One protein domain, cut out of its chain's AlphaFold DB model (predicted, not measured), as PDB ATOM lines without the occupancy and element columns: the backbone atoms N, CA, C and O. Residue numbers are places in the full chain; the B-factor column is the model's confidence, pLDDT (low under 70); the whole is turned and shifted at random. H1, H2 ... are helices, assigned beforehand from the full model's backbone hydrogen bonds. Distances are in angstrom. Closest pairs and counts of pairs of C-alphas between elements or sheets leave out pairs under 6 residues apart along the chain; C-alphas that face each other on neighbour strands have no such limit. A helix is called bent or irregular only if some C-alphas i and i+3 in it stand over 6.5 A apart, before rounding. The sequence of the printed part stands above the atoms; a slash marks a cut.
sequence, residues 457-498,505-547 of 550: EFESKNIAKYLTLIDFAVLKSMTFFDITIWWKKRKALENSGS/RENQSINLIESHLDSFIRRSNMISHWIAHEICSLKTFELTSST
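This is residues 457 to 498 and 505 to 547 of the 550 residues of a protein of Rhizophagus irregularis (UniProt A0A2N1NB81). Helices H1 and H4 make a narrow V, meeting near the end of H1 and the start of H4, and H2 stands crosswise at the closed end of the V with short H3 packed on it. Residues 457 to 466 and 528 to 547 stick out as the free ends of the two arms. The printed part has 85 residues with four named helices, H1, H2, H3 and H4 in that order, and no named strand; its class is all helix. The whole is extended, with a radius of gyration of the C-alphas of 19.0 A, and flat, spanning 60 by 34 by 14 A.

H1, residues 460 to 477, begins at C-alpha 460 (156.250, 184.986, 130.194) and is 25.9 A long. H2, residues 480 to 496, is 24.4 A long. H3 is residues 505 to 512, 11.2 A. H4, residues 516 to 545, is 44.3 A long and ends at C-alpha 545 (167.541, 176.385, 152.392).

H1, with residues 471 to 477 alone, touches residues 516 to 520 of H4; the closest C-alphas, of Val 474 and Phe 520, are 6.5 A apart. Their lines stand at a shallow tilt of 22 degrees, opposite ways. H2 touches H4 about perpendicular, at 76 degrees, closest at the C-alphas of Asp 482 and Leu 517, 5.9 A. H2, with residues 485 to 492 alone, touches H3 at a steep tilt of 66 degrees, closest at the C-alphas of Lys 489 and Asn 511, 6.2 A. H1 and H3 are apart. In H1, H2 and H3 every O i to N i+4 pair is within hydrogen-bond range; in H4, 22 of 26 are.

The C-alphas farthest apart, of Arg 505 and Thr 547, are 61.3 A apart. Residues 499 to 504 are not printed, and C-alphas 498 and 505 across the cut are 18.1 A apart. The links H1 to H2 and H3 to H4 are tight. Confidence is under 70 at residues 495 to 498, 505 to 512 and 539 to 547.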
ATOM      1  N   GLU A 457     158.778 177.593 133.916       81.44
ATOM      2  CA  GLU A 457     158.939 176.805 132.685       81.44
ATOM      3  C   GLU A 457     158.548 177.570 131.414       81.44
ATOM      4  O   GLU A 457     159.252 177.520 130.401       81.44
ATOM      5  N   PHE A 458     157.406 178.262 131.433       83.50
ATOM      6  CA  PHE A 458     156.867 178.901 130.237       83.50
ATOM      7  C   PHE A 458     157.379 180.337 130.079       83.50
ATOM      8  O   PHE A 458     157.295 181.156 130.990       83.50
ATOM      9  N   GLU A 459     157.836 180.695 128.870       89.69
ATOM     10  CA  GLU A 459     158.199 182.083 128.561       89.69
ATOM     11  C   GLU A 459     157.021 183.021 128.884       89.69
ATOM     12  O   GLU A 459     155.927 182.878 128.329       89.69
ATOM     13  N   SER A 460     157.265 184.034 129.718       89.62
ATOM     14  CA  SER A 460     156.250 184.986 130.194       89.62
ATOM     15  C   SER A 460     155.425 185.642 129.078       89.62
ATOM     16  O   SER A 460     154.230 185.879 129.253       89.62
ATOM     17  N   LYS A 461     156.014 185.867 127.893       90.62
ATOM     18  CA  LYS A 461     155.292 186.363 126.705       90.62
ATOM     19  C   LYS A 461     154.226 185.385 126.206       90.62
ATOM     20  O   LYS A 461     153.171 185.821 125.752       90.62
ATOM     21  N   ASN A 462     154.486 184.080 126.282       90.25
ATOM     22  CA  ASN A 462     153.539 183.042 125.884       90.25
ATOM     23  C   ASN A 462     152.448 182.860 126.942       90.25
ATOM     24  O   ASN A 462     151.281 182.790 126.563       90.25
ATOM     25  N   ILE A 463     152.787 182.905 128.239       90.31
ATOM     26  CA  ILE A 463     151.792 182.944 129.328       90.31
ATOM     27  C   ILE A 463     150.836 184.127 129.107       90.31
ATOM     28  O   ILE A 463     149.628 183.934 128.963       90.31
ATOM     29  N   ALA A 464     151.376 185.344 128.972       91.88
ATOM     30  CA  ALA A 464     150.584 186.550 128.739       91.88
ATOM     31  C   ALA A 464     149.737 186.455 127.456       91.88
ATOM     32  O   ALA A 464     148.553 186.794 127.480       91.88
ATOM     33  N   LYS A 465     150.297 185.940 126.349       91.81
ATOM     34  CA  LYS A 465     149.568 185.704 125.090       91.81
ATOM     35  C   LYS A 465     148.375 184.767 125.289       91.81
ATOM     36  O   LYS A 465     147.283 185.095 124.831       91.81
ATOM     37  N   TYR A 466     148.569 183.605 125.913       91.88
ATOM     38  CA  TYR A 466     147.506 182.608 126.042       91.88
ATOM     39  C   TYR A 466     146.429 183.035 127.039       91.88
ATOM     40  O   TYR A 466     145.251 182.890 126.723       91.88
ATOM     41  N   LEU A 467     146.797 183.654 128.169       91.62
ATOM     42  CA  LEU A 467     145.819 184.268 129.071       91.62
ATOM     43  C   LEU A 467     144.991 185.336 128.333       91.62
ATOM     44  O   LEU A 467     143.769 185.226 128.301       91.62
ATOM     45  N   THR A 468     145.642 186.270 127.625       93.19
ATOM     46  CA  THR A 468     144.958 187.318 126.839       93.19
ATOM     47  C   THR A 468     143.996 186.745 125.795       93.19
ATOM     48  O   THR A 468     142.901 187.274 125.624       93.19
ATOM     49  N   LEU A 469     144.375 185.674 125.085       92.81
ATOM     50  CA  LEU A 469     143.520 185.058 124.062       92.81
ATOM     51  C   LEU A 469     142.275 184.390 124.665       92.81
ATOM     52  O   LEU A 469     141.186 184.545 124.112       92.81
ATOM     53  N   ILE A 470     142.413 183.691 125.797       89.62
ATOM     54  CA  ILE A 470     141.276 183.060 126.486       89.62
ATOM     55  C   ILE A 470     140.358 184.136 127.082       89.62
ATOM     56  O   ILE A 470     139.144 184.083 126.895       89.62
ATOM     57  N   ASP A 471     140.925 185.148 127.741       90.56
ATOM     58  CA  ASP A 471     140.163 186.232 128.368       90.56
ATOM     59  C   ASP A 471     139.403 187.050 127.311       90.56
ATOM     60  O   ASP A 471     138.222 187.353 127.483       90.56
ATOM     61  N   PHE A 472     140.034 187.320 126.161       90.75
ATOM     62  CA  PHE A 472     139.381 187.919 124.996       90.75
ATOM     63  C   PHE A 472     138.258 187.041 124.431       90.75
ATOM     64  O   PHE A 472     137.215 187.573 124.052       90.75
ATOM     65  N   ALA A 473     138.430 185.717 124.375       87.00
ATOM     66  CA  ALA A 473     137.386 184.815 123.896       87.00
ATOM     67  C   ALA A 473     136.146 184.841 124.809       87.00
ATOM     68  O   ALA A 473     135.029 184.940 124.299       87.00
ATOM     69  N   VAL A 474     136.335 184.841 126.135       86.38
ATOM     70  CA  VAL A 474     135.233 184.946 127.107       86.38
ATOM     71  C   VAL A 474     134.549 186.318 127.024       86.38
ATOM     72  O   VAL A 474     133.325 186.384 126.899       86.38
ATOM     73  N   LEU A 475     135.317 187.413 126.985       87.12
ATOM     74  CA  LEU A 475     134.780 188.771 126.804       87.12
ATOM     75  C   LEU A 475     134.040 188.948 125.468       87.12
ATOM     76  O   LEU A 475     133.081 189.708 125.394       87.12
ATOM     77  N   LYS A 476     134.447 188.233 124.410       87.50
ATOM     78  CA  LYS A 476     133.763 188.219 123.108       87.50
ATOM     79  C   LYS A 476     132.453 187.417 123.133       87.50
ATOM     80  O   LYS A 476     131.561 187.730 122.351       87.50
ATOM     81  N   SER A 477     132.334 186.395 123.988       82.56
ATOM     82  CA  SER A 477     131.070 185.667 124.207       82.56
ATOM     83  C   SER A 477     130.091 186.383 125.142       82.56
ATOM     84  O   SER A 477     128.916 186.033 125.155       82.56
ATOM     85  N   MET A 478     130.553 187.376 125.905       85.62
ATOM     86  CA  MET A 478     129.721 188.114 126.852       85.62
ATOM     87  C   MET A 478     128.706 189.022 126.140       85.62
ATOM     88  O   MET A 478     129.038 189.772 125.220       85.62
ATOM     89  N   THR A 479     127.466 188.979 126.610       82.81
ATOM     90  CA  THR A 479     126.317 189.733 126.100       82.81
ATOM     91  C   THR A 479     125.718 190.628 127.188       82.81
ATOM     92  O   THR A 479     126.026 190.480 128.372       82.81
ATOM     93  N   PHE A 480     124.826 191.556 126.821       80.12
ATOM     94  CA  PHE A 480     124.103 192.365 127.815       80.12
ATOM     95  C   PHE A 480     123.241 191.497 128.752       80.12
ATOM     96  O   PHE A 480     123.110 191.788 129.939       80.12
ATOM     97  N   PHE A 481     122.737 190.374 128.239       81.06
ATOM     98  CA  PHE A 481     121.981 189.385 128.999       81.06
ATOM     99  C   PHE A 481     122.780 188.767 130.162       81.06
ATOM    100  O   PHE A 481     122.229 188.546 131.237       81.06
ATOM    101  N   ASP A 482     124.093 188.559 130.012       83.19
ATOM    102  CA  ASP A 482     124.941 188.091 131.118       83.19
ATOM    103  C   ASP A 482     124.959 189.098 132.286       83.19
ATOM    104  O   ASP A 482     124.989 188.706 133.453       83.19
ATOM    105  N   ILE A 483     124.870 190.399 131.982       82.50
ATOM    106  CA  ILE A 483     124.808 191.482 132.974       82.50
ATOM    107  C   ILE A 483     123.430 191.514 133.655       82.50
ATOM    108  O   ILE A 483     123.357 191.618 134.882       82.50
ATOM    109  N   THR A 484     122.331 191.387 132.899       77.75
ATOM    110  CA  THR A 484     120.972 191.403 133.477       77.75
ATOM    111  C   THR A 484     120.679 190.150 134.307       77.75
ATOM    112  O   THR A 484     120.042 190.258 135.357       77.75
ATOM    113  N   ILE A 485     121.204 188.980 133.920       78.94
ATOM    114  CA  ILE A 485     121.149 187.749 134.724       78.94
ATOM    115  C   ILE A 485     121.997 187.867 135.991       78.94
ATOM    116  O   ILE A 485     121.502 187.545 137.072       78.94
ATOM    117  N   TRP A 486     123.227 188.382 135.910       82.69
ATOM    118  CA  TRP A 486     124.056 188.629 137.096       82.69
ATOM    119  C   TRP A 486     123.374 189.592 138.083       82.69
ATOM    120  O   TRP A 486     123.335 189.330 139.288       82.69
ATOM    121  N   TRP A 487     122.744 190.660 137.581       79.25
ATOM    122  CA  TRP A 487     121.971 191.592 138.406       79.25
ATOM    123  C   TRP A 487     120.721 190.939 139.023       79.25
ATOM    124  O   TRP A 487     120.474 191.112 140.218       79.25
ATOM    125  N   LYS A 488     119.976 190.124 138.258       76.69
ATOM    126  CA  LYS A 488     118.852 189.311 138.765       76.69
ATOM    127  C   LYS A 488     119.290 188.382 139.902       76.69
ATOM    128  O   LYS A 488     118.686 188.428 140.972       76.69
ATOM    129  N   LYS A 489     120.360 187.596 139.710       79.38
ATOM    130  CA  LYS A 489     120.941 186.716 140.746       79.38
ATOM    131  C   LYS A 489     121.304 187.495 142.007       79.38
ATOM    132  O   LYS A 489     120.954 187.087 143.111       79.38
ATOM    133  N   ARG A 490     121.975 188.639 141.846       78.00
ATOM    134  CA  ARG A 490     122.382 189.497 142.962       78.00
ATOM    135  C   ARG A 490     121.177 190.016 143.753       78.00
ATOM    136  O   ARG A 490     121.151 189.872 144.970       78.00
ATOM    137  N   LYS A 491     120.163 190.548 143.065       76.50
ATOM    138  CA  LYS A 491     118.918 191.033 143.678       76.50
ATOM    139  C   LYS A 491     118.142 189.907 144.373       76.50
ATOM    140  O   LYS A 491     117.591 190.118 145.449       76.50
ATOM    141  N   ALA A 492     118.134 188.701 143.801       73.94
ATOM    142  CA  ALA A 492     117.545 187.520 144.431       73.94
ATOM    143  C   ALA A 492     118.296 187.115 145.713       73.94
ATOM    144  O   ALA A 492     117.654 186.832 146.721       73.94
ATOM    145  N   LEU A 493     119.635 187.150 145.707       74.50
ATOM    146  CA  LEU A 493     120.458 186.875 146.888       74.50
ATOM    147  C   LEU A 493     120.228 187.913 147.996       74.50
ATOM    148  O   LEU A 493     119.973 187.536 149.138       74.50
ATOM    149  N   GLU A 494     120.255 189.205 147.657       73.25
ATOM    150  CA  GLU A 494     120.017 190.313 148.596       73.25
ATOM    151  C   GLU A 494     118.606 190.225 149.223       73.25
ATOM    152  O   GLU A 494     118.467 190.370 150.437       73.25
ATOM    153  N   ASN A 495     117.580 189.865 148.441       66.88
ATOM    154  CA  ASN A 495     116.226 189.612 148.951       66.88
ATOM    155  C   ASN A 495     116.124 188.326 149.798       66.88
ATOM    156  O   ASN A 495     115.390 188.305 150.785       66.88
ATOM    157  N   SER A 496     116.860 187.260 149.456       62.62
ATOM    158  CA  SER A 496     116.814 185.971 150.176       62.62
ATOM    159  C   SER A 496     117.329 186.039 151.620       62.62
ATOM    160  O   SER A 496     117.044 185.148 152.416       62.62
ATOM    161  N   GLY A 497     118.017 187.124 151.991       56.69
ATOM    162  CA  GLY A 497     118.354 187.433 153.381       56.69
ATOM    163  C   GLY A 497     117.149 187.797 154.264       56.69
ATOM    164  O   GLY A 497     117.325 187.973 155.467       56.69
ATOM    165  N   SER A 498     115.936 187.925 153.705       50.91
ATOM    166  CA  SER A 498     114.705 188.236 154.446       50.91
ATOM    167  C   SER A 498     113.594 187.198 154.244       50.91
ATOM    168  O   SER A 498     112.860 187.215 153.258       50.91
ATOM    169  N   ARG A 505     109.745 179.200 140.882       48.22
ATOM    170  CA  ARG A 505     110.429 178.302 139.930       48.22
ATOM    171  C   ARG A 505     111.478 179.027 139.068       48.22
ATOM    172  O   ARG A 505     112.559 178.485 138.861       48.22
ATOM    173  N   GLU A 506     111.190 180.256 138.644       50.75
ATOM    174  CA  GLU A 506     112.103 181.123 137.879       50.75
ATOM    175  C   GLU A 506     113.403 181.457 138.623       50.75
ATOM    176  O   GLU A 506     114.486 181.394 138.051       50.75
ATOM    177  N   ASN A 507     113.334 181.772 139.920       53.22
ATOM    178  CA  ASN A 507     114.531 182.107 140.700       53.22
ATOM    179  C   ASN A 507     115.453 180.890 140.875       53.22
ATOM    180  O   ASN A 507     116.659 181.046 141.051       53.22
ATOM    181  N   GLN A 508     114.908 179.671 140.788       55.81
ATOM    182  CA  GLN A 508     115.713 178.452 140.772       55.81
ATOM    183  C   GLN A 508     116.420 178.280 139.419       55.81
ATOM    184  O   GLN A 508     117.633 178.080 139.402       55.81
ATOM    185  N   SER A 509     115.715 178.424 138.287       59.38
ATOM    186  CA  SER A 509     116.342 178.301 136.958       59.38
ATOM    187  C   SER A 509     117.384 179.394 136.694       59.38
ATOM    188  O   SER A 509     118.477 179.076 136.230       59.38
ATOM    189  N   ILE A 510     117.115 180.649 137.073       63.69
ATOM    190  CA  ILE A 510     118.064 181.773 136.958       63.69
ATOM    191  C   ILE A 510     119.362 181.507 137.741       63.69
ATOM    192  O   ILE A 510     120.450 181.815 137.255       63.69
ATOM    193  N   ASN A 511     119.277 180.900 138.930       62.84
ATOM    194  CA  ASN A 511     120.456 180.591 139.742       62.84
ATOM    195  C   ASN A 511     121.302 179.432 139.180       62.84
ATOM    196  O   ASN A 511     122.517 179.441 139.374       62.84
ATOM    197  N   LEU A 512     120.703 178.475 138.460       63.84
ATOM    198  CA  LEU A 512     121.430 177.362 137.821       63.84
ATOM    199  C   LEU A 512     122.211 177.769 136.557       63.84
ATOM    200  O   LEU A 512     123.091 177.028 136.121       63.84
ATOM    201  N   ILE A 513     121.898 178.912 135.946       71.38
ATOM    202  CA  ILE A 513     122.519 179.345 134.688       71.38
ATOM    203  C   ILE A 513     123.853 180.025 134.979       71.38
ATOM    204  O   ILE A 513     123.883 181.155 135.458       71.38
ATOM    205  N   GLU A 514     124.971 179.369 134.674       73.69
ATOM    206  CA  GLU A 514     126.272 180.044 134.641       73.69
ATOM    207  C   GLU A 514     126.317 181.017 133.452       73.69
ATOM    208  O   GLU A 514     126.173 180.600 132.302       73.69
ATOM    209  N   SER A 515     126.490 182.310 133.732       82.56
ATOM    210  CA  SER A 515     126.674 183.337 132.700       82.56
ATOM    211  C   SER A 515     128.142 183.423 132.271       82.56
ATOM    212  O   SER A 515     129.044 183.096 133.045       82.56
ATOM    213  N   HIS A 516     128.413 183.950 131.075       84.12
ATOM    214  CA  HIS A 516     129.782 184.221 130.622       84.12
ATOM    215  C   HIS A 516     130.511 185.210 131.551       84.12
ATOM    216  O   HIS A 516     131.734 185.143 131.689       84.12
ATOM    217  N   LEU A 517     129.762 186.082 132.239       87.75
ATOM    218  CA  LEU A 517     130.273 186.960 133.292       87.75
ATOM    219  C   LEU A 517     130.701 186.176 134.545       87.75
ATOM    220  O   LEU A 517     131.790 186.418 135.065       87.75
ATOM    221  N   ASP A 518     129.906 185.202 134.998       85.44
ATOM    222  CA  ASP A 518     130.276 184.325 136.119       85.44
ATOM    223  C   ASP A 518     131.539 183.510 135.785       85.44
ATOM    224  O   ASP A 518     132.468 183.448 136.596       85.44
ATOM    225  N   SER A 519     131.622 182.949 134.569       84.56
ATOM    226  CA  SER A 519     132.812 182.236 134.086       84.56
ATOM    227  C   SER A 519     134.053 183.141 134.065       84.56
ATOM    228  O   SER A 519     135.132 182.718 134.491       84.56
ATOM    229  N   PHE A 520     133.912 184.392 133.605       89.50
ATOM    230  CA  PHE A 520     134.995 185.380 133.564       89.50
ATOM    231  C   PHE A 520     135.485 185.763 134.966       89.50
ATOM    232  O   PHE A 520     136.685 185.712 135.237       89.50
ATOM    233  N   ILE A 521     134.562 186.084 135.881       89.50
ATOM    234  CA  ILE A 521     134.879 186.426 137.276       89.50
ATOM    235  C   ILE A 521     135.562 185.242 137.971       89.50
ATOM    236  O   ILE A 521     136.616 185.420 138.584       89.50
ATOM    237  N   ARG A 522     135.020 184.021 137.835       88.75
ATOM    238  CA  ARG A 522     135.622 182.808 138.411       88.75
ATOM    239  C   ARG A 522     137.039 182.590 137.887       88.75
ATOM    240  O   ARG A 522     137.944 182.368 138.685       88.75
ATOM    241  N   ARG A 523     137.254 182.703 136.573       89.25
ATOM    242  CA  ARG A 523     138.576 182.547 135.950       89.25
ATOM    243  C   ARG A 523     139.573 183.611 136.423       89.25
ATOM    244  O   ARG A 523     140.691 183.254 136.786       89.25
ATOM    245  N   SER A 524     139.171 184.880 136.473       92.25
ATOM    246  CA  SER A 524     140.007 185.980 136.979       92.25
ATOM    247  C   SER A 524     140.426 185.751 138.439       92.25
ATOM    248  O   SER A 524     141.606 185.861 138.789       92.25
ATOM    249  N   ASN A 525     139.485 185.302 139.277       92.50
ATOM    250  CA  ASN A 525     139.763 184.905 140.654       92.50
ATOM    251  C   ASN A 525     140.731 183.712 140.717       92.50
ATOM    252  O   ASN A 525     141.692 183.773 141.480       92.50
ATOM    253  N   MET A 526     140.535 182.658 139.915       91.94
ATOM    254  CA  MET A 526     141.425 181.485 139.887       91.94
ATOM    255  C   MET A 526     142.861 181.849 139.491       91.94
ATOM    256  O   MET A 526     143.793 181.422 140.165       91.94
ATOM    257  N   ILE A 527     143.052 182.682 138.460       91.62
ATOM    258  CA  ILE A 527     144.384 183.163 138.045       91.62
ATOM    259  C   ILE A 527     145.040 183.964 139.178       91.62
ATOM    260  O   ILE A 527     146.212 183.760 139.482       91.62
ATOM    261  N   SER A 528     144.273 184.830 139.846       91.75
ATOM    262  CA  SER A 528     144.764 185.636 140.969       91.75
ATOM    263  C   SER A 528     145.188 184.774 142.167       91.75
ATOM    264  O   SER A 528     146.231 185.025 142.766       91.75
ATOM    265  N   HIS A 529     144.417 183.728 142.493       91.50
ATOM    266  CA  HIS A 529     144.751 182.783 143.565       91.50
ATOM    267  C   HIS A 529     145.942 181.890 143.202       91.50
ATOM    268  O   HIS A 529     146.778 181.639 144.065       91.50
ATOM    269  N   TRP A 530     146.063 181.457 141.943       90.25
ATOM    270  CA  TRP A 530     147.225 180.707 141.457       90.25
ATOM    271  C   TRP A 530     148.515 181.523 141.600       90.25
ATOM    272  O   TRP A 530     149.448 181.072 142.257       90.25
ATOM    273  N   ILE A 531     148.541 182.761 141.096       89.31
ATOM    274  CA  ILE A 531     149.706 183.653 141.221       89.31
ATOM    275  C   ILE A 531     150.059 183.900 142.700       89.31
ATOM    276  O   ILE A 531     151.234 183.874 143.066       89.31
ATOM    277  N   ALA A 532     149.060 184.095 143.568       88.50
ATOM    278  CA  ALA A 532     149.288 184.250 145.005       88.50
ATOM    279  C   ALA A 532     149.845 182.971 145.663       88.50
ATOM    280  O   ALA A 532     150.729 183.066 146.514       88.50
ATOM    281  N   HIS A 533     149.362 181.791 145.263       87.19
ATOM    282  CA  HIS A 533     149.849 180.500 145.749       87.19
ATOM    283  C   HIS A 533     151.322 180.294 145.380       87.19
ATOM    284  O   HIS A 533     152.141 180.090 146.269       87.19
ATOM    285  N   GLU A 534     151.677 180.449 144.101       84.50
ATOM    286  CA  GLU A 534     153.053 180.326 143.592       84.50
ATOM    287  C   GLU A 534     154.031 181.244 144.352       84.50
ATOM    288  O   GLU A 534     155.065 180.793 144.848       84.50
ATOM    289  N   ILE A 535     153.677 182.524 144.533       84.12
ATOM    290  CA  ILE A 535     154.500 183.497 145.275       84.12
ATOM    291  C   ILE A 535     154.686 183.085 146.746       84.12
ATOM    292  O   ILE A 535     155.763 183.287 147.312       84.12
ATOM    293  N   CYS A 536     153.662 182.516 147.384       83.19
ATOM    294  CA  CYS A 536     153.753 182.037 148.763       83.19
ATOM    295  C   CYS A 536     154.570 180.739 148.878       83.19
ATOM    296  O   CYS A 536     155.401 180.638 149.779       83.19
ATOM    297  N   SER A 537     154.398 179.788 147.955       79.94
ATOM    298  CA  SER A 537     155.148 178.525 147.919       79.94
ATOM    299  C   SER A 537     156.645 178.732 147.669       79.94
ATOM    300  O   SER A 537     157.468 178.044 148.273       79.94
ATOM    301  N   LEU A 538     157.025 179.716 146.846       70.94
ATOM    302  CA  LEU A 538     158.435 180.057 146.624       70.94
ATOM    303  C   LEU A 538     159.100 180.620 147.894       70.94
ATOM    304  O   LEU A 538     160.216 180.224 148.227       70.94
ATOM    305  N   LYS A 539     158.399 181.455 148.675       58.56
ATOM    306  CA  LYS A 539     158.931 182.010 149.939       58.56
ATOM    307  C   LYS A 539     159.252 180.953 150.998       58.56
ATOM    308  O   LYS A 539     160.139 181.167 151.820       58.56
ATOM    309  N   THR A 540     158.574 179.805 150.986       53.25
ATOM    310  CA  THR A 540     158.891 178.693 151.899       53.25
ATOM    311  C   THR A 540     160.196 177.954 151.562       53.25
ATOM    312  O   THR A 540     160.744 177.287 152.441       53.25
ATOM    313  N   PHE A 541     160.749 178.101 150.349       50.69
ATOM    314  CA  PHE A 541     162.026 177.475 149.970       50.69
ATOM    315  C   PHE A 541     163.264 178.269 150.427       50.69
ATOM    316  O   PHE A 541     164.254 177.668 150.848       50.69
ATOM    317  N   GLU A 542     163.227 179.605 150.430       48.91
ATOM    318  CA  GLU A 542     164.358 180.426 150.914       48.91
ATOM    319  C   GLU A 542     164.560 180.297 152.440       48.91
ATOM    320  O   GLU A 542     165.689 180.282 152.935       48.91
ATOM    321  N   LEU A 543     163.473 180.110 153.197       43.59
ATOM    322  CA  LEU A 543     163.506 179.901 154.653       43.59
ATOM    323  C   LEU A 543     163.946 178.488 155.084       43.59
ATOM    324  O   LEU A 543     164.365 178.303 156.223       43.59
ATOM    325  N   THR A 544     163.864 177.493 154.196       38.22
ATOM    326  CA  THR A 544     164.302 176.110 154.479       38.22
ATOM    327  C   THR A 544     165.707 175.807 153.954       38.22
ATOM    328  O   THR A 544     166.408 174.982 154.530       38.22
ATOM    329  N   SER A 545     166.166 176.505 152.912       40.16
ATOM    330  CA  SER A 545     167.541 176.385 152.392       40.16
ATOM    331  C   SER A 545     168.584 177.172 153.202       40.16
ATOM    332  O   SER A 545     169.774 176.875 153.131       40.16
ATOM    333  N   SER A 546     168.151 178.131 154.025       42.00
ATOM    334  CA  SER A 546     169.016 178.923 154.913       42.00
ATOM    335  C   SER A 546     169.363 178.236 156.246       42.00
ATOM    336  O   SER A 546     170.166 178.765 157.008       42.00
ATOM    337  N   THR A 547     168.813 177.047 156.531       41.88
ATOM    338  CA  THR A 547     169.042 176.297 157.786       41.88
ATOM    339  C   THR A 547     170.049 175.142 157.675       41.88
ATOM    340  O   THR A 547     170.246 174.418 158.646       41.88
TER     341      THR A 547